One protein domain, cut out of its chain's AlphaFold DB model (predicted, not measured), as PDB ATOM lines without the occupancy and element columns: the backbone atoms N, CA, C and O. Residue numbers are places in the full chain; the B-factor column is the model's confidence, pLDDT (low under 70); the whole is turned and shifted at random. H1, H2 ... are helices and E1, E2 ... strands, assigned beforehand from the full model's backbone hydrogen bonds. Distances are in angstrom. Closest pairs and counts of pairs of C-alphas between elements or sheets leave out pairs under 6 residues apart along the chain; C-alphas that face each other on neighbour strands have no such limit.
ATOM      1  N   PHE A  27      30.658  26.773 -44.168       97.56
ATOM      2  CA  PHE A  27      30.826  26.569 -42.725       97.56
ATOM      3  C   PHE A  27      31.548  27.747 -42.043       97.56
ATOM      4  O   PHE A  27      31.265  28.075 -40.890       97.56
ATOM      5  N   HIS A  28      32.418  28.467 -42.755       98.12
ATOM      6  CA  HIS A  28      33.062  29.672 -42.227       98.12
ATOM      7  C   HIS A  28      32.063  30.825 -42.065       98.12
ATOM      8  O   HIS A  28      32.197  31.607 -41.126       98.12
ATOM      9  N   VAL A  29      31.024  30.901 -42.906       98.31
ATOM     10  CA  VAL A  29      29.920  31.869 -42.753       98.31
ATOM     11  C   VAL A  29      29.084  31.533 -41.512       98.31
ATOM     12  O   VAL A  29      28.728  32.425 -40.741       98.31
ATOM     13  N   PHE A  30      28.844  30.243 -41.250       98.56
ATOM     14  CA  PHE A  30      28.199  29.780 -40.017       98.56
ATOM     15  C   PHE A  30      29.016  30.134 -38.765       98.56
ATOM     16  O   PHE A  30      28.476  30.702 -37.812       98.56
ATOM     17  N   VAL A  31      30.328  29.882 -38.769       98.44
ATOM     18  CA  VAL A  31      31.227  30.271 -37.666       98.44
ATOM     19  C   VAL A  31      31.291  31.798 -37.508       98.44
ATOM     20  O   VAL A  31      31.254  32.297 -36.382       98.44
ATOM     21  N   LEU A  32      31.300  32.564 -38.603       98.06
ATOM     22  CA  LEU A  32      31.273  34.030 -38.564       98.06
ATOM     23  C   LEU A  32      29.992  34.566 -37.902       98.06
ATOM     24  O   LEU A  32      30.076  35.484 -37.085       98.06
ATOM     25  N   ALA A  33      28.827  33.964 -38.168       98.44
ATOM     26  CA  ALA A  33      27.573  34.327 -37.501       98.44
ATOM     27  C   ALA A  33      27.673  34.181 -35.967       98.44
ATOM     28  O   ALA A  33      27.190  35.041 -35.226       98.44
ATOM     29  N   HIS A  34      28.364  33.140 -35.484       98.12
ATOM     30  CA  HIS A  34      28.631  32.916 -34.058       98.12
ATOM     31  C   HIS A  34      29.617  33.929 -33.470       98.12
ATOM     32  O   HIS A  34      29.358  34.473 -32.394       98.12
ATOM     33  N   VAL A  35      30.712  34.232 -34.179       97.25
ATOM     34  CA  VAL A  35      31.702  35.249 -33.769       97.25
ATOM     35  C   VAL A  35      31.052  36.630 -33.639       97.25
ATOM     36  O   VAL A  35      31.275  37.324 -32.649       97.25
ATOM     37  N   LEU A  36      30.191  37.000 -34.591       95.69
ATOM     38  CA  LEU A  36      29.433  38.257 -34.577       95.69
ATOM     39  C   LEU A  36      28.205  38.231 -33.648       95.69
ATOM     40  O   LEU A  36      27.575  39.269 -33.450       95.69
ATOM     41  N   ARG A  37      27.821  37.053 -33.126       97.44
ATOM     42  CA  ARG A  37      26.536  36.781 -32.441       97.44
ATOM     43  C   ARG A  37      25.341  37.385 -33.187       97.44
ATOM     44  O   ARG A  37      24.446  37.982 -32.587       97.44
ATOM     45  N   ARG A  38      25.344  37.272 -34.513       97.56
ATOM     46  CA  ARG A  38      24.422  37.972 -35.411       97.56
ATOM     47  C   ARG A  38      24.058  37.054 -36.581       97.56
ATOM     48  O   ARG A  38      24.971  36.516 -37.203       97.56
ATOM     49  N   PRO A  39      22.764  36.882 -36.906       98.50
ATOM     50  CA  PRO A  39      22.337  36.177 -38.109       98.50
ATOM     51  C   PRO A  39      22.991  36.749 -39.368       98.50
ATOM     52  O   PRO A  39      23.127  37.968 -39.493       98.50
ATOM     53  N   ILE A  40      23.340  35.888 -40.318       98.62
ATOM     54  CA  ILE A  40      23.803  36.291 -41.648       98.62
ATOM     55  C   ILE A  40      22.812  35.760 -42.685       98.62
ATOM     56  O   ILE A  40      22.446  34.585 -42.666       98.62
ATOM     57  N   VAL A  41      22.372  36.636 -43.584       98.62
ATOM     58  CA  VAL A  41      21.574  36.294 -44.765       98.62
ATOM     59  C   VAL A  41      22.477  36.441 -45.981       98.62
ATOM     60  O   VAL A  41      22.994  37.530 -46.226       98.62
ATOM     61  N   VAL A  42      22.674  35.360 -46.730       98.56
ATOM     62  CA  VAL A  42      23.445  35.361 -47.977       98.56
ATOM     63  C   VAL A  42      22.482  35.211 -49.144       98.56
ATOM     64  O   VAL A  42      21.795  34.195 -49.270       98.56
ATOM     65  N   ILE A  43      22.445  36.224 -50.002       97.69
ATOM     66  CA  ILE A  43      21.743  36.201 -51.282       97.69
ATOM     67  C   ILE A  43      22.723  35.713 -52.349       97.69
ATOM     68  O   ILE A  43      23.801  36.280 -52.503       97.69
ATOM     69  N   ALA A  44      22.370  34.650 -53.059       96.19
ATOM     70  CA  ALA A  44      23.200  34.044 -54.093       96.19
ATOM     71  C   ALA A  44      22.311  33.390 -55.153       96.19
ATOM     72  O   ALA A  44      21.169  33.020 -54.856       96.19
ATOM     73  N   ASP A  45      22.858  33.185 -56.348       93.50
ATOM     74  CA  ASP A  45      22.272  32.253 -57.312       93.50
ATOM     75  C   ASP A  45      22.304  30.817 -56.755       93.50
ATOM     76  O   ASP A  45      23.093  30.486 -55.869       93.50
ATOM     77  N   THR A  46      21.424  29.947 -57.255       92.44
ATOM     78  CA  THR A  46      21.308  28.555 -56.765       92.44
ATOM     79  C   THR A  46      22.205  27.567 -57.510       92.44
ATOM     80  O   THR A  46      22.529  26.506 -56.975       92.44
ATOM     81  N   MET A  47      22.605  27.906 -58.736       93.31
ATOM     82  CA  MET A  47      23.404  27.077 -59.634       93.31
ATOM     83  C   MET A  47      24.417  27.958 -60.361       93.31
ATOM     84  O   MET A  47      24.037  28.935 -61.000       93.31
ATOM     85  N   LEU A  48      25.689  27.573 -60.318       91.62
ATOM     86  CA  LEU A  48      26.714  28.081 -61.214       91.62
ATOM     87  C   LEU A  48      26.381  27.637 -62.643       91.62
ATOM     88  O   LEU A  48      25.982  26.488 -62.863       91.62
ATOM     89  N   ARG A  49      26.556  28.542 -63.605       91.94
ATOM     90  CA  ARG A  49      26.278  28.304 -65.025       91.94
ATOM     91  C   ARG A  49      27.560  28.234 -65.839       91.94
ATOM     92  O   ARG A  49      28.552  28.871 -65.487       91.94
ATOM     93  N   ASP A  50      27.531  27.465 -66.920       91.38
ATOM     94  CA  ASP A  50      28.603  27.450 -67.913       91.38
ATOM     95  C   ASP A  50      28.474  28.613 -68.920       91.38
ATOM     96  O   ASP A  50      27.570  29.448 -68.836       91.38
ATOM     97  N   SER A  51      29.375  28.675 -69.904       92.75
ATOM     98  CA  SER A  51      29.347  29.701 -70.957       92.75
ATOM     99  C   SER A  51      28.198  29.551 -71.968       92.75
ATOM    100  O   SER A  51      28.026  30.431 -72.809       92.75
ATOM    101  N   GLY A  52      27.435  28.454 -71.925       92.75
ATOM    102  CA  GLY A  52      26.163  28.295 -72.635       92.75
ATOM    103  C   GLY A  52      24.950  28.748 -71.810       92.75
ATOM    104  O   GLY A  52      23.860  28.887 -72.358       92.75
ATOM    105  N   GLY A  53      25.135  29.008 -70.511       91.19
ATOM    106  CA  GLY A  53      24.076  29.330 -69.555       91.19
ATOM    107  C   GLY A  53      23.454  28.107 -68.871       91.19
ATOM    108  O   GLY A  53      22.554  28.276 -68.039       91.19
ATOM    109  N   GLU A  54      23.925  26.896 -69.177       94.00
ATOM    110  CA  GLU A  54      23.422  25.645 -68.603       94.00
ATOM    111  C   GLU A  54      23.912  25.452 -67.163       94.00
ATOM    112  O   GLU A  54      24.972  25.940 -66.769       94.00
ATOM    113  N   ALA A  55      23.119  24.759 -66.341       93.88
ATOM    114  CA  ALA A  55      23.423  24.572 -64.923       93.88
ATOM    115  C   ALA A  55      24.547  23.539 -64.724       93.88
ATOM    116  O   ALA A  55      24.366  22.352 -64.997       93.88
ATOM    117  N   PHE A  56      25.693  23.991 -64.212       92.56
ATOM    118  CA  PHE A  56      26.906  23.186 -64.051       92.56
ATOM    119  C   PHE A  56      27.031  22.563 -62.650       92.56
ATOM    120  O   PHE A  56      27.294  21.367 -62.525       92.56
ATOM    121  N   ALA A  57      26.844  23.356 -61.590       92.56
ATOM    122  CA  ALA A  57      26.992  22.908 -60.201       92.56
ATOM    123  C   ALA A  57      26.156  23.768 -59.232       92.56
ATOM    124  O   ALA A  57      25.989  24.959 -59.492       92.56
ATOM    125  N   PRO A  58      25.653  23.226 -58.107       93.44
ATOM    126  CA  PRO A  58      24.946  24.018 -57.102       93.44
ATOM    127  C   PRO A  58      25.884  24.986 -56.369       93.44
ATOM    128  O   PRO A  58      27.046  24.669 -56.117       93.44
ATOM    129  N   ILE A  59      25.361  26.148 -55.975       94.00
ATOM    130  CA  ILE A  59      26.069  27.125 -55.135       94.00
ATOM    131  C   ILE A  59      25.606  26.932 -53.678       94.00
ATOM    132  O   ILE A  59      24.428  27.155 -53.391       94.00
ATOM    133  N   PRO A  60      26.485  26.529 -52.738       95.12
ATOM    134  CA  PRO A  60      26.070  26.178 -51.375       95.12
ATOM    135  C   PRO A  60      25.795  27.398 -50.482       95.12
ATOM    136  O   PRO A  60      25.098  27.285 -49.478       95.12
ATOM    137  N   PHE A  61      26.318  28.574 -50.840       97.00
ATOM    138  CA  PHE A  61      26.362  29.731 -49.947       97.00
ATOM    139  C   PHE A  61      25.012  30.408 -49.679       97.00
ATOM    140  O   PHE A  61      24.850  31.008 -48.615       97.00
ATOM    141  N   GLY A  62      24.049  30.339 -50.603       97.50
ATOM    142  CA  GLY A  62      22.766  31.039 -50.477       97.50
ATOM    143  C   GLY A  62      21.928  30.526 -49.301       97.50
ATOM    144  O   GLY A  62      21.703  29.322 -49.174       97.50
ATOM    145  N   GLY A  63      21.441  31.421 -48.435       98.12
ATOM    146  CA  GLY A  63      20.583  31.042 -47.311       98.12
ATOM    147  C   GLY A  63      20.737  31.876 -46.038       98.12
ATOM    148  O   GLY A  63      21.112  33.048 -46.055       98.12
ATOM    149  N   LEU A  64      20.388  31.242 -44.922       98.69
ATOM    150  CA  LEU A  64      20.252  31.807 -43.585       98.69
ATOM    151  C   LEU A  64      21.207  31.080 -42.632       98.69
ATOM    152  O   LEU A  64      21.109  29.864 -42.458       98.69
ATOM    153  N   TYR A  65      22.088  31.832 -41.980       98.81
ATOM    154  CA  TYR A  65      23.053  31.341 -40.998       98.81
ATOM    155  C   TYR A  65      22.721  31.964 -39.644       98.81
ATOM    156  O   TYR A  65      22.788  33.185 -39.485       98.81
ATOM    157  N   LEU A  66      22.335  31.141 -38.668       98.62
ATOM    158  CA  LEU A  66      21.998  31.596 -37.317       98.62
ATOM    159  C   LEU A  66      23.112  31.215 -36.325       98.62
ATOM    160  O   LEU A  66      23.708  30.148 -36.475       98.62
ATOM    161  N   PRO A  67      23.377  32.038 -35.294       98.31
ATOM    162  CA  PRO A  67      24.322  31.718 -34.225       98.31
ATOM    163  C   PRO A  67      23.710  30.722 -33.218       98.31
ATOM    164  O   PRO A  67      23.482  31.070 -32.065       98.31
ATOM    165  N   LEU A  68      23.387  29.505 -33.667       97.69
ATOM    166  CA  LEU A  68      22.589  28.520 -32.922       97.69
ATOM    167  C   LEU A  68      23.207  28.053 -31.593       97.69
ATOM    168  O   LEU A  68      22.457  27.786 -30.655       97.69
ATOM    169  N   GLU A  69      24.538  28.035 -31.476       96.75
ATOM    170  CA  GLU A  69      25.255  27.722 -30.225       96.75
ATOM    171  C   GLU A  69      25.266  28.898 -29.222       96.75
ATOM    172  O   GLU A  69      25.859  28.814 -28.142       96.75
ATOM    173  N   VAL A  70      24.641  30.033 -29.558       97.62
ATOM    174  CA  VAL A  70      24.558  31.223 -28.702       97.62
ATOM    175  C   VAL A  70      23.091  31.495 -28.353       97.62
ATOM    176  O   VAL A  70      22.305  31.768 -29.251       97.62
ATOM    177  N   PRO A  71      22.694  31.506 -27.064       97.56
ATOM    178  CA  PRO A  71      21.320  31.811 -26.667       97.56
ATOM    179  C   PRO A  71      20.788  33.111 -27.311       97.56
ATOM    180  O   PRO A  71      21.488  34.125 -27.238       97.56
ATOM    181  N   PRO A  72      19.565  33.139 -27.889       96.81
ATOM    182  CA  PRO A  72      19.106  34.264 -28.713       96.81
ATOM    183  C   PRO A  72      19.107  35.627 -28.007       96.81
ATOM    184  O   PRO A  72      19.341  36.658 -28.630       96.81
ATOM    185  N   ASN A  73      18.912  35.645 -26.685       96.06
ATOM    186  CA  ASN A  73      18.984  36.853 -25.854       96.06
ATOM    187  C   ASN A  73      20.404  37.447 -25.716       96.06
ATOM    188  O   ASN A  73      20.562  38.510 -25.118       96.06
ATOM    189  N   ARG A  74      21.431  36.779 -26.255       95.75
ATOM    190  CA  ARG A  74      22.826  37.243 -26.350       95.75
ATOM    191  C   ARG A  74      23.229  37.585 -27.795       95.75
ATOM    192  O   ARG A  74      24.418  37.783 -28.051       95.75
ATOM    193  N   CYS A  75      22.264  37.643 -28.717       95.69
ATOM    194  CA  CYS A  75      22.464  37.879 -30.146       95.69
ATOM    195  C   CYS A  75      21.797  39.173 -30.638       95.69
ATOM    196  O   CYS A  75      20.846  39.678 -30.044       95.69
ATOM    197  N   HIS A  76      22.277  39.700 -31.765       93.25
ATOM    198  CA  HIS A  76      21.666  40.839 -32.450       93.25
ATOM    199  C   HIS A  76      20.573  40.374 -33.424       93.25
ATOM    200  O   HIS A  76      20.880  39.747 -34.432       93.25
ATOM    201  N   CYS A  77      19.312  40.751 -33.189       93.50
ATOM    202  CA  CYS A  77      18.166  40.295 -33.996       93.50
ATOM    203  C   CYS A  77      18.034  40.935 -35.399       93.50
ATOM    204  O   CYS A  77      17.097  40.620 -36.132       93.50
ATOM    205  N   SER A  78      18.938  41.847 -35.777       94.00
ATOM    206  CA  SER A  78      19.040  42.387 -37.140       94.00
ATOM    207  C   SER A  78      20.131  41.625 -37.889       94.00
ATOM    208  O   SER A  78      21.283  41.672 -37.448       94.00
ATOM    209  N   PRO A  79      19.849  40.980 -39.032       96.19
ATOM    210  CA  PRO A  79      20.870  40.237 -39.758       96.19
ATOM    211  C   PRO A  79      21.960  41.159 -40.323       96.19
ATOM    212  O   PRO A  79      21.758  42.367 -40.494       96.19
ATOM    213  N   LEU A  80      23.128  40.587 -40.599       95.69
ATOM    214  CA  LEU A  80      24.052  41.064 -41.626       95.69
ATOM    215  C   LEU A  80      23.578  40.491 -42.970       95.69
ATOM    216  O   LEU A  80      23.183  39.328 -43.019       95.69
ATOM    217  N   VAL A  81      23.608  41.279 -44.045       97.62
ATOM    218  CA  VAL A  81      23.206  40.816 -45.380       97.62
ATOM    219  C   VAL A  81      24.408  40.855 -46.317       97.62
ATOM    220  O   VAL A  81      25.094  41.873 -46.416       97.62
ATOM    221  N   LEU A  82      24.660  39.742 -46.995       97.94
ATOM    222  CA  LEU A  82      25.714  39.575 -47.989       97.94
ATOM    223  C   LEU A  82      25.098  39.148 -49.327       97.94
ATOM    224  O   LEU A  82      24.086  38.448 -49.352       97.94
ATOM    225  N   ALA A  83      25.742  39.522 -50.423       98.00
ATOM    226  CA  ALA A  83      25.615  38.866 -51.713       98.00
ATOM    227  C   ALA A  83      26.821  37.942 -51.928       98.00
ATOM    228  O   ALA A  83      27.932  38.278 -51.508       98.00
ATOM    229  N   TYR A  84      26.609  36.816 -52.605       97.06
ATOM    230  CA  TYR A  84      27.665  35.963 -53.140       97.06
ATOM    231  C   TYR A  84      27.444  35.751 -54.640       97.06
ATOM    232  O   TYR A  84      26.390  35.261 -55.049       97.06
ATOM    233  N   ASP A  85      28.451  36.094 -55.438       94.38
ATOM    234  CA  ASP A  85      28.530  35.809 -56.873       94.38
ATOM    235  C   ASP A  85      30.001  35.606 -57.272       94.38
ATOM    236  O   ASP A  85      30.883  36.199 -56.659       94.38
ATOM    237  N   GLN A  86      30.276  34.766 -58.276       89.56
ATOM    238  CA  GLN A  86      31.613  34.574 -58.877       89.56
ATOM    239  C   GLN A  86      32.775  34.442 -57.858       89.56
ATOM    240  O   GLN A  86      33.841  35.030 -58.023       89.56
ATOM    241  N   ALA A  87      32.569  33.653 -56.793       91.06
ATOM    242  CA  ALA A  87      33.514  33.449 -55.680       91.06
ATOM    243  C   ALA A  87      33.857  34.703 -54.842       91.06
ATOM    244  O   ALA A  87      34.808  34.687 -54.061       91.06
ATOM    245  N   HIS A  88      33.055  35.765 -54.944       94.19
ATOM    246  CA  HIS A  88      33.201  37.018 -54.213       94.19
ATOM    247  C   HIS A  88      32.024  37.262 -53.252       94.19
ATOM    248  O   HIS A  88      30.860  37.083 -53.613       94.19
ATOM    249  N   PHE A  89      32.321  37.737 -52.038       96.94
ATOM    250  CA  PHE A  89      31.320  38.194 -51.070       96.94
ATOM    251  C   PHE A  89      31.247  39.722 -51.034       96.94
ATOM    252  O   PHE A  89      32.239  40.391 -50.753       96.94
ATOM    253  N   SER A  90      30.052  40.273 -51.232       96.88
ATOM    254  CA  SER A  90      29.790  41.716 -51.172       96.88
ATOM    255  C   SER A  90      28.790  42.030 -50.061       96.88
ATOM    256  O   SER A  90      27.767  41.361 -49.945       96.88
ATOM    257  N   ALA A  91      29.032  43.058 -49.247       95.12
ATOM    258  CA  ALA A  91      28.049  43.495 -48.254       95.12
ATOM    259  C   ALA A  91      26.854  44.180 -48.940       95.12
ATOM    260  O   ALA A  91      27.039  45.133 -49.697       95.12
ATOM    261  N   LEU A  92      25.629  43.727 -48.656       93.44
ATOM    262  CA  LEU A  92      24.412  44.393 -49.123       93.44
ATOM    263  C   LEU A  92      23.959  45.417 -48.081       93.44
ATOM    264  O   LEU A  92      23.599  45.073 -46.954       93.44
ATOM    265  N   VAL A  93      23.967  46.688 -48.479       89.06
ATOM    266  CA  VAL A  93      23.561  47.830 -47.651       89.06
ATOM    267  C   VAL A  93      22.295  48.477 -48.207       89.06
ATOM    268  O   VAL A  93      22.080  48.521 -49.416       89.06
ATOM    269  N   SER A  94      21.448  48.991 -47.316       83.75
ATOM    270  CA  SER A  94      20.313  49.826 -47.707       83.75
ATOM    271  C   SER A  94      20.779  51.272 -47.883       83.75
ATOM    272  O   SER A  94      21.556  51.771 -47.071       83.75
ATOM    273  N   MET A  95      20.302  51.942 -48.932       82.25
ATOM    274  CA  MET A  95      20.546  53.369 -49.140       82.25
ATOM    275  C   MET A  95      19.756  54.191 -48.116       82.25
ATOM    276  O   MET A  95      18.566  53.950 -47.917       82.25
ATOM    277  N   GLU A  96      20.389  55.192 -47.501       70.62
ATOM    278  CA  GLU A  96      19.709  56.105 -46.576       70.62
ATOM    279  C   GLU A  96      18.648  56.940 -47.318       70.62
ATOM    280  O   GLU A  96      18.955  57.912 -48.012       70.62
ATOM    281  N   GLN A  97      17.373  56.573 -47.161       65.69
ATOM    282  CA  GLN A  97      16.260  57.428 -47.565       65.69
ATOM    283  C   GLN A  97      16.186  58.648 -46.639       65.69
ATOM    284  O   GLN A  97      16.251  58.519 -45.415       65.69
ATOM    285  N   ARG A  98      16.000  59.845 -47.213       58.50
ATOM    286  CA  ARG A  98      15.869  61.079 -46.416       58.50
ATOM    287  C   ARG A  98      14.557  61.145 -45.625       58.50
ATOM    288  O   ARG A  98      14.523  61.768 -44.569       58.50
ATOM    289  N   ASP A  99      13.525  60.433 -46.070       62.38
ATOM    290  CA  ASP A  99      12.236  60.319 -45.386       62.38
ATOM    291  C   ASP A  99      12.226  59.156 -44.375       62.38
ATOM    292  O   ASP A  99      11.492  58.175 -44.514       62.38
ATOM    293  N   GLN A 100      13.011  59.294 -43.299       53.47
ATOM    294  CA  GLN A 100      13.165  58.317 -42.196       53.47
ATOM    295  C   GLN A 100      11.852  57.921 -41.472       53.47
ATOM    296  O   GLN A 100      11.861  57.124 -40.537       53.47
ATOM    297  N   GLN A 101      10.714  58.489 -41.872       52.56
ATOM    298  CA  GLN A 101       9.383  58.260 -41.315       52.56
ATOM    299  C   GLN A 101       8.637  57.054 -41.915       52.56
ATOM    300  O   GLN A 101       7.586  56.710 -41.372       52.56
ATOM    301  N   ARG A 102       9.085  56.452 -43.036       55.25
ATOM    302  CA  ARG A 102       8.208  55.546 -43.815       55.25
ATOM    303  C   ARG A 102       8.707  54.149 -44.173       55.25
ATOM    304  O   ARG A 102       7.911  53.222 -44.046       55.25
ATOM    305  N   GLU A 103       9.956  53.962 -44.597       62.44
ATOM    306  CA  GLU A 103      10.434  52.641 -45.037       62.44
ATOM    307  C   GLU A 103      11.598  52.147 -44.176       62.44
ATOM    308  O   GLU A 103      12.751  52.544 -44.331       62.44
ATOM    309  N   GLN A 104      11.286  51.242 -43.244       76.75
ATOM    310  CA  GLN A 104      12.305  50.451 -42.564       76.75
ATOM    311  C   GLN A 104      12.859  49.418 -43.551       76.75
ATOM    312  O   GLN A 104      12.098  48.664 -44.154       76.75
ATOM    313  N   ALA A 105      14.181  49.380 -43.708       88.62
ATOM    314  CA  ALA A 105      14.836  48.438 -44.603       88.62
ATOM    315  C   ALA A 105      14.599  46.980 -44.165       88.62
ATOM    316  O   ALA A 105      14.506  46.668 -42.976       88.62
ATOM    317  N   VAL A 106      14.498  46.078 -45.141       93.25
ATOM    318  CA  VAL A 106      14.062  44.686 -44.959       93.25
ATOM    319  C   VAL A 106      14.795  43.753 -45.915       93.25
ATOM    320  O   VAL A 106      15.197  44.167 -47.000       93.25
ATOM    321  N   ILE A 107      14.924  42.483 -45.532       96.00
ATOM    322  CA  ILE A 107      15.434  41.414 -46.399       96.00
ATOM    323  C   ILE A 107      14.428  40.249 -46.442       96.00
ATOM    324  O   ILE A 107      14.039  39.761 -45.377       96.00
ATOM    325  N   PRO A 108      13.957  39.797 -47.622       97.12
ATOM    326  CA  PRO A 108      13.117  38.605 -47.721       97.12
ATOM    327  C   PRO A 108      13.821  37.363 -47.164       97.12
ATOM    328  O   PRO A 108      15.016  37.166 -47.364       97.12
ATOM    329  N   LEU A 109      13.061  36.507 -46.479       98.19
ATOM    330  CA  LEU A 109      13.518  35.217 -45.945       98.19
ATOM    331  C   LEU A 109      13.000  34.035 -46.789       98.19
ATOM    332  O   LEU A 109      13.091  32.875 -46.383       98.19
ATOM    333  N   THR A 110      12.453  34.336 -47.968       96.94
ATOM    334  CA  THR A 110      11.945  33.386 -48.962       96.94
ATOM    335  C   THR A 110      12.513  33.683 -50.347       96.94
ATOM    336  O   THR A 110      12.826  34.833 -50.649       96.94
ATOM    337  N   ASP A 111      12.573  32.660 -51.195       94.25
ATOM    338  CA  ASP A 111      12.812  32.796 -52.636       94.25
ATOM    339  C   ASP A 111      11.598  33.414 -53.379       94.25
ATOM    340  O   ASP A 111      10.555  33.710 -52.782       94.25
ATOM    341  N   SER A 112      11.730  33.619 -54.696       91.44
ATOM    342  CA  SER A 112      10.671  34.133 -55.587       91.44
ATOM    343  C   SER A 112       9.441  33.220 -55.680       91.44
ATOM    344  O   SER A 112       8.365  33.647 -56.113       91.44
ATOM    345  N   GLU A 113       9.560  31.973 -55.224       91.56
ATOM    346  CA  GLU A 113       8.477  30.996 -55.170       91.56
ATOM    347  C   GLU A 113       7.745  31.018 -53.818       91.56
ATOM    348  O   GLU A 113       6.758  30.298 -53.646       91.56
ATOM    349  N   HIS A 114       8.167  31.900 -52.902       92.25
ATOM    350  CA  HIS A 114       7.727  32.008 -51.508       92.25
ATOM    351  C   HIS A 114       8.042  30.757 -50.669       92.25
ATOM    352  O   HIS A 114       7.403  30.511 -49.644       92.25
ATOM    353  N   LYS A 115       9.044  29.967 -51.061       94.81
ATOM    354  CA  LYS A 115       9.619  28.903 -50.234       94.81
ATOM    355  C   LYS A 115      10.696  29.513 -49.329       94.81
ATOM    356  O   LYS A 115      11.424  30.420 -49.720       94.81
ATOM    357  N   LEU A 116      10.782  29.035 -48.086       97.12
ATOM    358  CA  LEU A 116      11.763  29.523 -47.110       97.12
ATOM    359  C   LEU A 116      13.196  29.261 -47.602       97.12
ATOM    360  O   LEU A 116      13.492  28.152 -48.062       97.12
ATOM    361  N   LEU A 117      14.074  30.258 -47.463       97.62
ATOM    362  CA  LEU A 117      15.501  30.118 -47.765       97.62
ATOM    363  C   LEU A 117      16.138  28.982 -46.942       97.62
ATOM    364  O   LEU A 117      15.659  28.616 -45.864       97.62
ATOM    365  N   ALA A 118      17.226  28.407 -47.465       96.62
ATOM    366  CA  ALA A 118      17.953  27.334 -46.792       96.62
ATOM    367  C   ALA A 118      18.445  27.801 -45.412       96.62
ATOM    368  O   ALA A 118      19.059  28.855 -45.303       96.62
ATOM    369  N   LEU A 119      18.164  27.023 -44.365       98.00
ATOM    370  CA  LEU A 119      18.654  27.280 -43.012       98.00
ATOM    371  C   LEU A 119      19.858  26.367 -42.771       98.00
ATOM    372  O   LEU A 119      19.689  25.151 -42.652       98.00
ATOM    373  N   HIS A 120      21.051  26.954 -42.776       97.88
ATOM    374  CA  HIS A 120      22.326  26.238 -42.783       97.88
ATOM    375  C   HIS A 120      22.715  25.721 -41.398       97.88
ATOM    376  O   HIS A 120      22.446  26.378 -40.394       97.88
ATOM    377  N   PHE A 121      23.331  24.531 -41.366       97.00
ATOM    378  CA  PHE A 121      23.823  23.836 -40.160       97.00
ATOM    379  C   PHE A 121      22.820  23.820 -38.992       97.00
ATOM    380  O   PHE A 121      23.171  23.952 -37.825       97.00
ATOM    381  N   ALA A 122      21.535  23.676 -39.322       95.44
ATOM    382  CA  ALA A 122      20.435  23.937 -38.402       95.44
ATOM    383  C   ALA A 122      20.175  22.839 -37.350       95.44
ATOM    384  O   ALA A 122      19.240  22.968 -36.560       95.44
ATOM    385  N   VAL A 123      20.939  21.744 -37.385       93.50
ATOM    386  CA  VAL A 123      20.709  20.523 -36.603       93.50
ATOM    387  C   VAL A 123      22.048  19.935 -36.172       93.50
ATOM    388  O   VAL A 123      22.841  19.540 -37.024       93.50
ATOM    389  N   ASP A 124      22.264  19.835 -34.862       92.06
ATOM    390  CA  ASP A 124      23.256  18.929 -34.283       92.06
ATOM    391  C   ASP A 124      22.619  17.528 -34.161       92.06
ATOM    392  O   ASP A 124      21.577  17.404 -33.508       92.06
ATOM    393  N   PRO A 125      23.181  16.469 -34.780       90.81
ATOM    394  CA  PRO A 125      22.727  15.097 -34.555       90.81
ATOM    395  C   PRO A 125      23.134  14.556 -33.171       90.81
ATOM    396  O   PRO A 125      22.631  13.514 -32.749       90.81
ATOM    397  N   GLY A 126      24.008  15.263 -32.450       89.44
ATOM    398  CA  GLY A 126      24.464  14.930 -31.108       89.44
ATOM    399  C   GLY A 126      25.676  13.997 -31.082       89.44
ATOM    400  O   GLY A 126      26.117  13.443 -32.087       89.44
ATOM    401  N   ARG A 127      26.223  13.799 -29.875       90.00
ATOM    402  CA  ARG A 127      27.439  12.992 -29.640       90.00
ATOM    403  C   ARG A 127      27.281  11.495 -29.925       90.00
ATOM    404  O   ARG A 127      28.292  10.809 -30.028       90.00
ATOM    405  N   ASP A 128      26.047  11.015 -30.048       90.94
ATOM    406  CA  ASP A 128      25.722   9.595 -30.218       90.94
ATOM    407  C   ASP A 128      25.570   9.194 -31.706       90.94
ATOM    408  O   ASP A 128      25.174   8.068 -32.004       90.94
ATOM    409  N   TRP A 129      25.866  10.107 -32.647       92.69
ATOM    410  CA  TRP A 129      25.805   9.869 -34.096       92.69
ATOM    411  C   TRP A 129      27.061   9.165 -34.627       92.69
ATOM    412  O   TRP A 129      28.169   9.707 -34.564       92.69
ATOM    413  N   GLU A 130      26.900   7.978 -35.216       91.12
ATOM    414  CA  GLU A 130      28.011   7.246 -35.836       91.12
ATOM    415  C   GLU A 130      28.135   7.546 -37.340       91.12
ATOM    416  O   GLU A 130      27.530   6.871 -38.178       91.12
ATOM    417  N   TRP A 131      28.980   8.523 -37.689       89.69
ATOM    418  CA  TRP A 131      29.354   8.837 -39.077       89.69
ATOM    419  C   TRP A 131      29.762   7.586 -39.876       89.69
ATOM    420  O   TRP A 131      30.454   6.692 -39.382       89.69
ATOM    421  N   GLY A 132      29.328   7.510 -41.131       89.12
ATOM    422  CA  GLY A 132      29.477   6.363 -42.026       89.12
ATOM    423  C   GLY A 132      28.474   5.228 -41.781       89.12
ATOM    424  O   GLY A 132      28.088   4.555 -42.739       89.12
ATOM    425  N   ARG A 133      27.998   5.022 -40.544       90.25
ATOM    426  CA  ARG A 133      26.930   4.051 -40.243       90.25
ATOM    427  C   ARG A 133      25.556   4.700 -40.363       90.25
ATOM    428  O   ARG A 133      24.727   4.245 -41.147       90.25
ATOM    429  N   ASP A 134      25.336   5.756 -39.596       88.69
ATOM    430  CA  ASP A 134      24.023   6.367 -39.394       88.69
ATOM    431  C   ASP A 134      23.606   7.246 -40.575       88.69
ATOM    432  O   ASP A 134      22.421   7.334 -40.890       88.69
ATOM    433  N   ASP A 135      24.582   7.763 -41.325       87.19
ATOM    434  CA  ASP A 135      24.381   8.452 -42.607       87.19
ATOM    435  C   ASP A 135      23.754   7.545 -43.689       87.19
ATOM    436  O   ASP A 135      23.257   8.037 -44.700       87.19
ATOM    437  N   ASN A 136      23.767   6.218 -43.499       88.38
ATOM    438  CA  ASN A 136      23.095   5.254 -44.379       88.38
ATOM    439  C   ASN A 136      21.700   4.836 -43.863       88.38
ATOM    440  O   ASN A 136      20.951   4.166 -44.580       88.38
ATOM    441  N   ASP A 137      21.320   5.227 -42.643       91.62
ATOM    442  CA  ASP A 137      20.005   4.945 -42.069       91.62
ATOM    443  C   ASP A 137      19.029   6.092 -42.381       91.62
ATOM    444  O   ASP A 137      18.945   7.111 -41.693       91.62
ATOM    445  N   ASN A 138      18.231   5.890 -43.432       90.12
ATOM    446  CA  ASN A 138      17.192   6.828 -43.858       90.12
ATOM    447  C   ASN A 138      16.164   7.160 -42.757       90.12
ATOM    448  O   ASN A 138      15.564   8.233 -42.807       90.12
ATOM    449  N   ALA A 139      15.937   6.282 -41.770       91.00
ATOM    450  CA  ALA A 139      15.031   6.564 -40.657       91.00
ATOM    451  C   ALA A 139      15.695   7.471 -39.610       91.00
ATOM    452  O   ALA A 139      15.049   8.400 -39.120       91.00
ATOM    453  N   LYS A 140      16.989   7.272 -39.319       88.31
ATOM    454  CA  LYS A 140      17.776   8.217 -38.505       88.31
ATOM    455  C   LYS A 140      17.860   9.589 -39.175       88.31
ATOM    456  O   LYS A 140      17.514  10.584 -38.540       88.31
ATOM    457  N   LEU A 141      18.211   9.643 -40.462       87.44
ATOM    458  CA  LEU A 141      18.251  10.890 -41.236       87.44
ATOM    459  C   LEU A 141      16.894  11.610 -41.269       87.44
ATOM    460  O   LEU A 141      16.853  12.827 -41.105       87.44
ATOM    461  N   ALA A 142      15.778  10.888 -41.428       87.56
ATOM    462  CA  ALA A 142      14.444  11.493 -41.430       87.56
ATOM    463  C   ALA A 142      14.115  12.224 -40.115       87.56
ATOM    464  O   ALA A 142      13.474  13.276 -40.150       87.56
ATOM    465  N   ASN A 143      14.599  11.725 -38.973       86.00
ATOM    466  CA  ASN A 143      14.420  12.374 -37.669       86.00
ATOM    467  C   ASN A 143      15.225  13.681 -37.528       86.00
ATOM    468  O   ASN A 143      14.849  14.536 -36.727       86.00
ATOM    469  N   LEU A 144      16.288  13.869 -38.322       88.75
ATOM    470  CA  LEU A 144      17.053  15.121 -38.388       88.75
ATOM    471  C   LEU A 144      16.393  16.185 -39.290       88.75
ATOM    472  O   LEU A 144      16.836  17.333 -39.315       88.75
ATOM    473  N   ILE A 145      15.334  15.861 -40.043       89.38
ATOM    474  CA  ILE A 145      14.700  16.824 -40.956       89.38
ATOM    475  C   ILE A 145      13.831  17.815 -40.167       89.38
ATOM    476  O   ILE A 145      12.661  17.566 -39.872       89.38
ATOM    477  N   LEU A 146      14.389  18.997 -39.886       92.81
ATOM    478  CA  LEU A 146      13.656  20.113 -39.280       92.81
ATOM    479  C   LEU A 146      12.370  20.453 -40.046       92.81
ATOM    480  O   LEU A 146      12.406  20.856 -41.215       92.81
ATOM    481  N   SER A 147      11.242  20.393 -39.336       94.56
ATOM    482  CA  SER A 147       9.949  20.834 -39.853       94.56
ATOM    483  C   SER A 147       9.943  22.338 -40.150       94.56
ATOM    484  O   SER A 147      10.670  23.126 -39.540       94.56
ATOM    485  N   LEU A 148       9.076  22.764 -41.073       95.12
ATOM    486  CA  LEU A 148       8.932  24.180 -41.432       95.12
ATOM    487  C   LEU A 148       8.547  25.055 -40.224       95.12
ATOM    488  O   LEU A 148       8.983  26.196 -40.122       95.12
ATOM    489  N   GLU A 149       7.777  24.501 -39.286       95.62
ATOM    490  CA  GLU A 149       7.368  25.179 -38.053       95.62
ATOM    491  C   GLU A 149       8.540  25.365 -37.079       95.62
ATOM    492  O   GLU A 149       8.709  26.447 -36.522       95.62
ATOM    493  N   ALA A 150       9.420  24.365 -36.954       95.94
ATOM    494  CA  ALA A 150      10.643  24.484 -36.162       95.94
ATOM    495  C   ALA A 150      11.625  25.505 -36.772       95.94
ATOM    496  O   ALA A 150      12.190  26.322 -36.043       95.94
ATOM    497  N   LYS A 151      11.768  25.539 -38.108       97.56
ATOM    498  CA  LYS A 151      12.566  26.569 -38.809       97.56
ATOM    499  C   LYS A 151      12.015  27.976 -38.569       97.56
ATOM    500  O   LYS A 151      12.775  28.882 -38.238       97.56
ATOM    501  N   LEU A 152      10.696  28.158 -38.665       97.88
ATOM    502  CA  LEU A 152      10.046  29.432 -38.344       97.88
ATOM    503  C   LEU A 152      10.224  29.816 -36.868       97.88
ATOM    504  O   LEU A 152      10.466  30.986 -36.588       97.88
ATOM    505  N   ASN A 153      10.179  28.863 -35.933       97.81
ATOM    506  CA  ASN A 153      10.436  29.132 -34.518       97.81
ATOM    507  C   ASN A 153      11.872  29.624 -34.258       97.81
ATOM    508  O   ASN A 153      12.059  30.549 -33.470       97.81
ATOM    509  N   LEU A 154      12.876  29.060 -34.940       97.88
ATOM    510  CA  LEU A 154      14.255  29.561 -34.880       97.88
ATOM    511  C   LEU A 154      14.351  30.997 -35.422       97.88
ATOM    512  O   LEU A 154      14.931  31.855 -34.763       97.88
ATOM    513  N   LEU A 155      13.718  31.297 -36.560       98.31
ATOM    514  CA  LEU A 155      13.727  32.652 -37.129       98.31
ATOM    515  C   LEU A 155      13.011  33.674 -36.231       98.31
ATOM    516  O   LEU A 155      13.563  34.741 -35.991       98.31
ATOM    517  N   HIS A 156      11.860  33.328 -35.644       97.44
ATOM    518  CA  HIS A 156      11.173  34.149 -34.627       97.44
ATOM    519  C   HIS A 156      11.960  34.304 -33.310       97.44
ATOM    520  O   HIS A 156      11.637  35.181 -32.511       97.44
ATOM    521  N   SER A 157      12.969  33.461 -33.064       97.31
ATOM    522  CA  SER A 157      13.827  33.545 -31.872       97.31
ATOM    523  C   SER A 157      15.072  34.404 -32.109       97.31
ATOM    524  O   SER A 157      15.442  35.186 -31.239       97.31
ATOM    525  N   TYR A 158      15.715  34.261 -33.274       98.31
ATOM    526  CA  TYR A 158      16.994  34.905 -33.600       98.31
ATOM    527  C   TYR A 158      16.873  36.183 -34.442       98.31
ATOM    528  O   TYR A 158      17.863  36.902 -34.574       98.31
ATOM    529  N   MET A 159      15.715  36.472 -35.046       97.06
ATOM    530  CA  MET A 159      15.535  37.595 -35.971       97.06
ATOM    531  C   MET A 159      14.248  38.377 -35.694       97.06
ATOM    532  O   MET A 159      13.202  37.814 -35.379       97.06
ATOM    533  N   ASN A 160      14.303  39.693 -35.899       94.81
ATOM    534  CA  ASN A 160      13.112  40.538 -35.923       94.81
ATOM    535  C   ASN A 160      12.377  40.323 -37.257       94.81
ATOM    536  O   ASN A 160      12.700  40.974 -38.250       94.81
ATOM    537  N   VAL A 161      11.428  39.386 -37.301       96.62
ATOM    538  CA  VAL A 161      10.697  39.019 -38.528       96.62
ATOM    539  C   VAL A 161       9.360  39.755 -38.682       96.62
ATOM    540  O   VAL A 161       8.714  40.117 -37.701       96.62
ATOM    541  N   THR A 162       8.930  39.961 -39.926       95.38
ATOM    542  CA  THR A 162       7.683  40.645 -40.296       95.38
ATOM    543  C   THR A 162       7.043  40.036 -41.552       95.38
ATOM    544  O   THR A 162       7.666  39.254 -42.274       95.38
ATOM    545  N   TRP A 163       5.794  40.421 -41.825       95.12
ATOM    546  CA  TRP A 163       5.033  40.049 -43.019       95.12
ATOM    547  C   TRP A 163       4.644  41.297 -43.815       95.12
ATOM    548  O   TRP A 163       3.777  42.069 -43.407       95.12
ATOM    549  N   ILE A 164       5.276  41.489 -44.972       93.00
ATOM    550  CA  ILE A 164       5.064  42.647 -45.849       93.00
ATOM    551  C   ILE A 164       3.949  42.311 -46.836       93.00
ATOM    552  O   ILE A 164       4.038  41.307 -47.539       93.00
ATOM    553  N   ARG A 165       2.901  43.135 -46.919       92.00
ATOM    554  CA  ARG A 165       1.805  42.951 -47.883       92.00
ATOM    555  C   ARG A 165       2.212  43.446 -49.271       92.00
ATOM    556  O   ARG A 165       2.605  44.599 -49.410       92.00
ATOM    557  N   ILE A 166       2.029  42.615 -50.295       87.38
ATOM    558  CA  ILE A 166       2.201  43.017 -51.699       87.38
ATOM    559  C   ILE A 166       0.911  43.720 -52.176       87.38
ATOM    560  O   ILE A 166      -0.176  43.153 -52.009       87.38
ATOM    561  N   PRO A 167       0.976  44.934 -52.758       82.44
ATOM    562  CA  PRO A 167      -0.171  45.564 -53.411       82.44
ATOM    563  C   PRO A 167      -0.602  44.785 -54.662       82.44
ATOM    564  O   PRO A 167       0.224  44.427 -55.499       82.44
ATOM    565  N   SER A 168      -1.906  44.546 -54.823       67.81
ATOM    566  CA  SER A 168      -2.442  43.747 -55.940       67.81
ATOM    567  C   SER A 168      -2.183  44.360 -57.324       67.81
ATOM    568  O   SER A 168      -2.156  43.641 -58.319       67.81
ATOM    569  N   SER A 343       4.706  29.384 -30.688       93.94
ATOM    570  CA  SER A 343       3.974  30.655 -30.537       93.94
ATOM    571  C   SER A 343       2.856  30.827 -31.573       93.94
ATOM    572  O   SER A 343       2.930  30.308 -32.691       93.94
ATOM    573  N   THR A 344       1.858  31.650 -31.240       95.44
ATOM    574  CA  THR A 344       0.823  32.130 -32.173       95.44
ATOM    575  C   THR A 344       1.420  32.692 -33.460       95.44
ATOM    576  O   THR A 344       0.908  32.433 -34.546       95.44
ATOM    577  N   ASP A 345       2.541  33.398 -33.345       94.69
ATOM    578  CA  ASP A 345       3.210  34.111 -34.439       94.69
ATOM    579  C   ASP A 345       3.901  33.137 -35.405       94.69
ATOM    580  O   ASP A 345       3.892  33.338 -36.622       94.69
ATOM    581  N   VAL A 346       4.431  32.034 -34.865       96.88
ATOM    582  CA  VAL A 346       5.022  30.924 -35.626       96.88
ATOM    583  C   VAL A 346       3.928  30.187 -36.398       96.88
ATOM    584  O   VAL A 346       4.069  29.988 -37.603       96.88
ATOM    585  N   LYS A 347       2.799  29.866 -35.750       95.56
ATOM    586  CA  LYS A 347       1.636  29.230 -36.397       95.56
ATOM    587  C   LYS A 347       1.012  30.112 -37.482       95.56
ATOM    588  O   LYS A 347       0.681  29.623 -38.561       95.56
ATOM    589  N   LEU A 348       0.873  31.412 -37.216       95.75
ATOM    590  CA  LEU A 348       0.394  32.392 -38.192       95.75
ATOM    591  C   LEU A 348       1.337  32.450 -39.399       95.75
ATOM    592  O   LEU A 348       0.886  32.310 -40.535       95.75
ATOM    593  N   SER A 349       2.644  32.559 -39.150       96.88
ATOM    594  CA  SER A 349       3.664  32.563 -40.203       96.88
ATOM    595  C   SER A 349       3.640  31.276 -41.029       96.88
ATOM    596  O   SER A 349       3.693  31.326 -42.253       96.88
ATOM    597  N   LEU A 350       3.484  30.121 -40.382       96.69
ATOM    598  CA  LEU A 350       3.391  28.819 -41.040       96.69
ATOM    599  C   LEU A 350       2.170  28.722 -41.962       96.69
ATOM    600  O   LEU A 350       2.274  28.183 -43.064       96.69
ATOM    601  N   ASN A 351       1.023  29.250 -41.535       96.31
ATOM    602  CA  ASN A 351      -0.200  29.246 -42.334       96.31
ATOM    603  C   ASN A 351      -0.114  30.209 -43.529       96.31
ATOM    604  O   ASN A 351      -0.465  29.811 -44.639       96.31
ATOM    605  N   ILE A 352       0.414  31.426 -43.340       96.06
ATOM    606  CA  ILE A 352       0.631  32.379 -44.444       96.06
ATOM    607  C   ILE A 352       1.641  31.807 -45.451       96.06
ATOM    608  O   ILE A 352       1.397  31.848 -46.655       96.06
ATOM    609  N   LEU A 353       2.741  31.211 -44.977       95.56
ATOM    610  CA  LEU A 353       3.777  30.633 -45.836       95.56
ATOM    611  C   LEU A 353       3.251  29.442 -46.656       95.56
ATOM    612  O   LEU A 353       3.485  29.376 -47.860       95.56
ATOM    613  N   ARG A 354       2.468  28.543 -46.039       95.38
ATOM    614  CA  ARG A 354       1.774  27.450 -46.748       95.38
ATOM    615  C   ARG A 354       0.844  27.978 -47.844       95.38
ATOM    616  O   ARG A 354       0.864  27.442 -48.948       95.38
ATOM    617  N   ALA A 355       0.065  29.024 -47.564       94.94
ATOM    618  CA  ALA A 355      -0.830  29.635 -48.547       94.94
ATOM    619  C   ALA A 355      -0.047  30.299 -49.700       94.94
ATOM    620  O   ALA A 355      -0.387  30.112 -50.868       94.94
ATOM    621  N   ALA A 356       1.053  30.999 -49.402       93.69
ATOM    622  CA  ALA A 356       1.918  31.610 -50.413       93.69
ATOM    623  C   ALA A 356       2.552  30.566 -51.353       93.69
ATOM    624  O   ALA A 356       2.507  30.734 -52.574       93.69
ATOM    625  N   MET A 357       3.036  29.445 -50.801       91.62
ATOM    626  CA  MET A 357       3.531  28.290 -51.571       91.62
ATOM    627  C   MET A 357       2.436  27.609 -52.417       91.62
ATOM    628  O   MET A 357       2.748  26.986 -53.429       91.62
ATOM    629  N   GLN A 358       1.159  27.740 -52.042       93.56
ATOM    630  CA  GLN A 358       0.000  27.275 -52.824       93.56
ATOM    631  C   GLN A 358      -0.478  28.296 -53.878       93.56
ATOM    632  O   GLN A 358      -1.384  27.997 -54.653       93.56
ATOM    633  N   GLY A 359       0.139  29.483 -53.943       90.44
ATOM    634  CA  GLY A 359      -0.156  30.529 -54.927       90.44
ATOM    635  C   GLY A 359      -0.770  31.808 -54.351       90.44
ATOM    636  O   GLY A 359      -0.851  32.807 -55.068       90.44
ATOM    637  N   GLU A 360      -1.139  31.850 -53.067       90.81
ATOM    638  CA  GLU A 360      -1.643  33.062 -52.403       90.81
ATOM    639  C   GLU A 360      -0.507  34.020 -52.010       90.81
ATOM    640  O   GLU A 360      -0.282  34.336 -50.841       90.81
ATOM    641  N   ARG A 361       0.216  34.507 -53.022       88.75
ATOM    642  CA  ARG A 361       1.386  35.399 -52.929       88.75
ATOM    643  C   ARG A 361       1.004  36.840 -52.544       88.75
ATOM    644  O   ARG A 361       1.340  37.800 -53.227       88.75
ATOM    645  N   LYS A 362       0.247  36.985 -51.454       91.38
ATOM    646  CA  LYS A 362      -0.249  38.254 -50.890       91.38
ATOM    647  C   LYS A 362       0.760  38.918 -49.947       91.38
ATOM    648  O   LYS A 362       0.654  40.116 -49.693       91.38
ATOM    649  N   PHE A 363       1.712  38.145 -49.418       93.81
ATOM    650  CA  PHE A 363       2.689  38.606 -48.435       93.81
ATOM    651  C   PHE A 363       4.091  38.026 -48.677       93.81
ATOM    652  O   PHE A 363       4.236  36.912 -49.186       93.81
ATOM    653  N   ILE A 364       5.112  38.771 -48.251       94.88
ATOM    654  CA  ILE A 364       6.525  38.370 -48.196       94.88
ATOM    655  C   ILE A 364       6.918  38.220 -46.723       94.88
ATOM    656  O   ILE A 364       6.638  39.116 -45.922       94.88
ATOM    657  N   PHE A 365       7.574  37.116 -46.367       97.12
ATOM    658  CA  PHE A 365       8.189  36.946 -45.048       97.12
ATOM    659  C   PHE A 365       9.577  37.590 -45.065       97.12
ATOM    660  O   PHE A 365      10.383  37.262 -45.937       97.12
ATOM    661  N   ALA A 366       9.860  38.508 -44.145       97.12
ATOM    662  CA  ALA A 366      11.081  39.313 -44.180       97.12
ATOM    663  C   ALA A 366      11.697  39.526 -42.791       97.12
ATOM    664  O   ALA A 366      10.986  39.571 -41.789       97.12
ATOM    665  N   GLY A 367      13.017  39.698 -42.736       96.19
ATOM    666  CA  GLY A 367      13.738  40.193 -41.564       96.19
ATOM    667  C   GLY A 367      13.892  41.714 -41.621       96.19
ATOM    668  O   GLY A 367      14.224  42.261 -42.673       96.19
ATOM    669  N   LEU A 368      13.667  42.394 -40.497       93.31
ATOM    670  CA  LEU A 368      13.885  43.834 -40.345       93.31
ATOM    671  C   LEU A 368      15.384  44.151 -40.239       93.31
ATOM    672  O   LEU A 368      16.105  43.524 -39.459       93.31
ATOM    673  N   LEU A 369      15.840  45.160 -40.981       91.19
ATOM    674  CA  LEU A 369      17.203  45.684 -40.921       91.19
ATOM    675  C   LEU A 369      17.230  46.952 -40.055       91.19
ATOM    676  O   LEU A 369      16.591  47.959 -40.367       91.19
TER     677      LEU A 369
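Overview. This is residues 27 to 168 and 343 to 369 of the 674 residues of a protein of Danionella translucida (UniProt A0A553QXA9). Two small sheets, each with a helix packed on it, make the body: the twisted sheet E4 E1 E5 E6 with H1, and the sheet E7 E9 E8 with H4 over one face and H3 packed on H4. The hairpin E2 and E3 lies beyond the end of E1, while residues 98 to 103 and 130 to 139 stick out, of which 138 and 139 belong to H2. The printed part has 169 residues, in the order H1 E1 E2 E3 E4 E5 E6 E7 H2 H3 E8 H4 E9; the first sheet is mixed, the second antiparallel. The class is mixed, helices and strands, with under half of the residues in named elements; the whole is compact, radius of gyration of the C-alphas 17.5 A, spanning 58 by 48 by 37 A.

Arrangement. Look first at E1, residues 40 to 44, parallel to E5, residues 80 to 85, with N 43 and O 82 2.8 A apart. E4, residues 63 to 65, is antiparallel to E1, with N 40 and O 65 2.9 A apart. E6, residues 88 to 91, forms a hairpin with E5, N 83 to O 90 being 2.8 A. H1, residues 27 to 35, is on this sheet, over E4 at a height of 7.7 A; the C-alphas of Phe 30 and Tyr 65, their closest, are 5.5 A apart. E1 runs on into E2, residues 47 to 49, which forms a hairpin with E3, residues 55 to 58, N 48 to O 57 being 2.8 A. In the second sheet, E9, residues 363 to 368, is the inner strand between E7, residues 106 to 108, and E8, residues 161 to 165; N 367 and O 107 are 2.8 A apart, N 162 and O 366 also 2.8 A. H4, residues 344 to 357, is on it at a height of 9.6 A, making two layers, a helix on one face of a sheet. H3, residues 148 to 158, touches H4 at a steep tilt of 54 degrees, opposite ways, closest at the C-alphas of Asn 153 and Val 346, 5.8 A; H4 does so with residues 345 to 350 alone. H3 only just is on the sheet and only grazes it. With H2, residues 138 to 143, the run E7, H2 H3, E8 is a split strand-helix-strand unit, two strands of one sheet with helices between them along the chain and E9 between them in the sheet, with a right-handed crossover. In H1, H2, H3 and H4 every O i to N i+4 pair is within hydrogen-bond range.

Along the chain. Find C-alpha 27 at (30.826, 26.569, -42.725), where H1 begins. H4 runs 20.0 A from C-alpha 344 at (0.823, 32.130, -32.173); E5 is 16.7 A long, H3 15.5 A. E9 ends at C-alpha 368, (13.885, 43.834, -40.345).

Size, cuts and confidence. The C-alphas of Arg 98 and Arg 133, the two farthest apart, are 58.4 A apart. Residues 169 to 342 are cut out, with 29.3 A between C-alphas 168 and 343. The links E4 to E5, E6 to E7 and E7 to H2 are long. Residues 97 to 103 and 168 have pLDDT under 70.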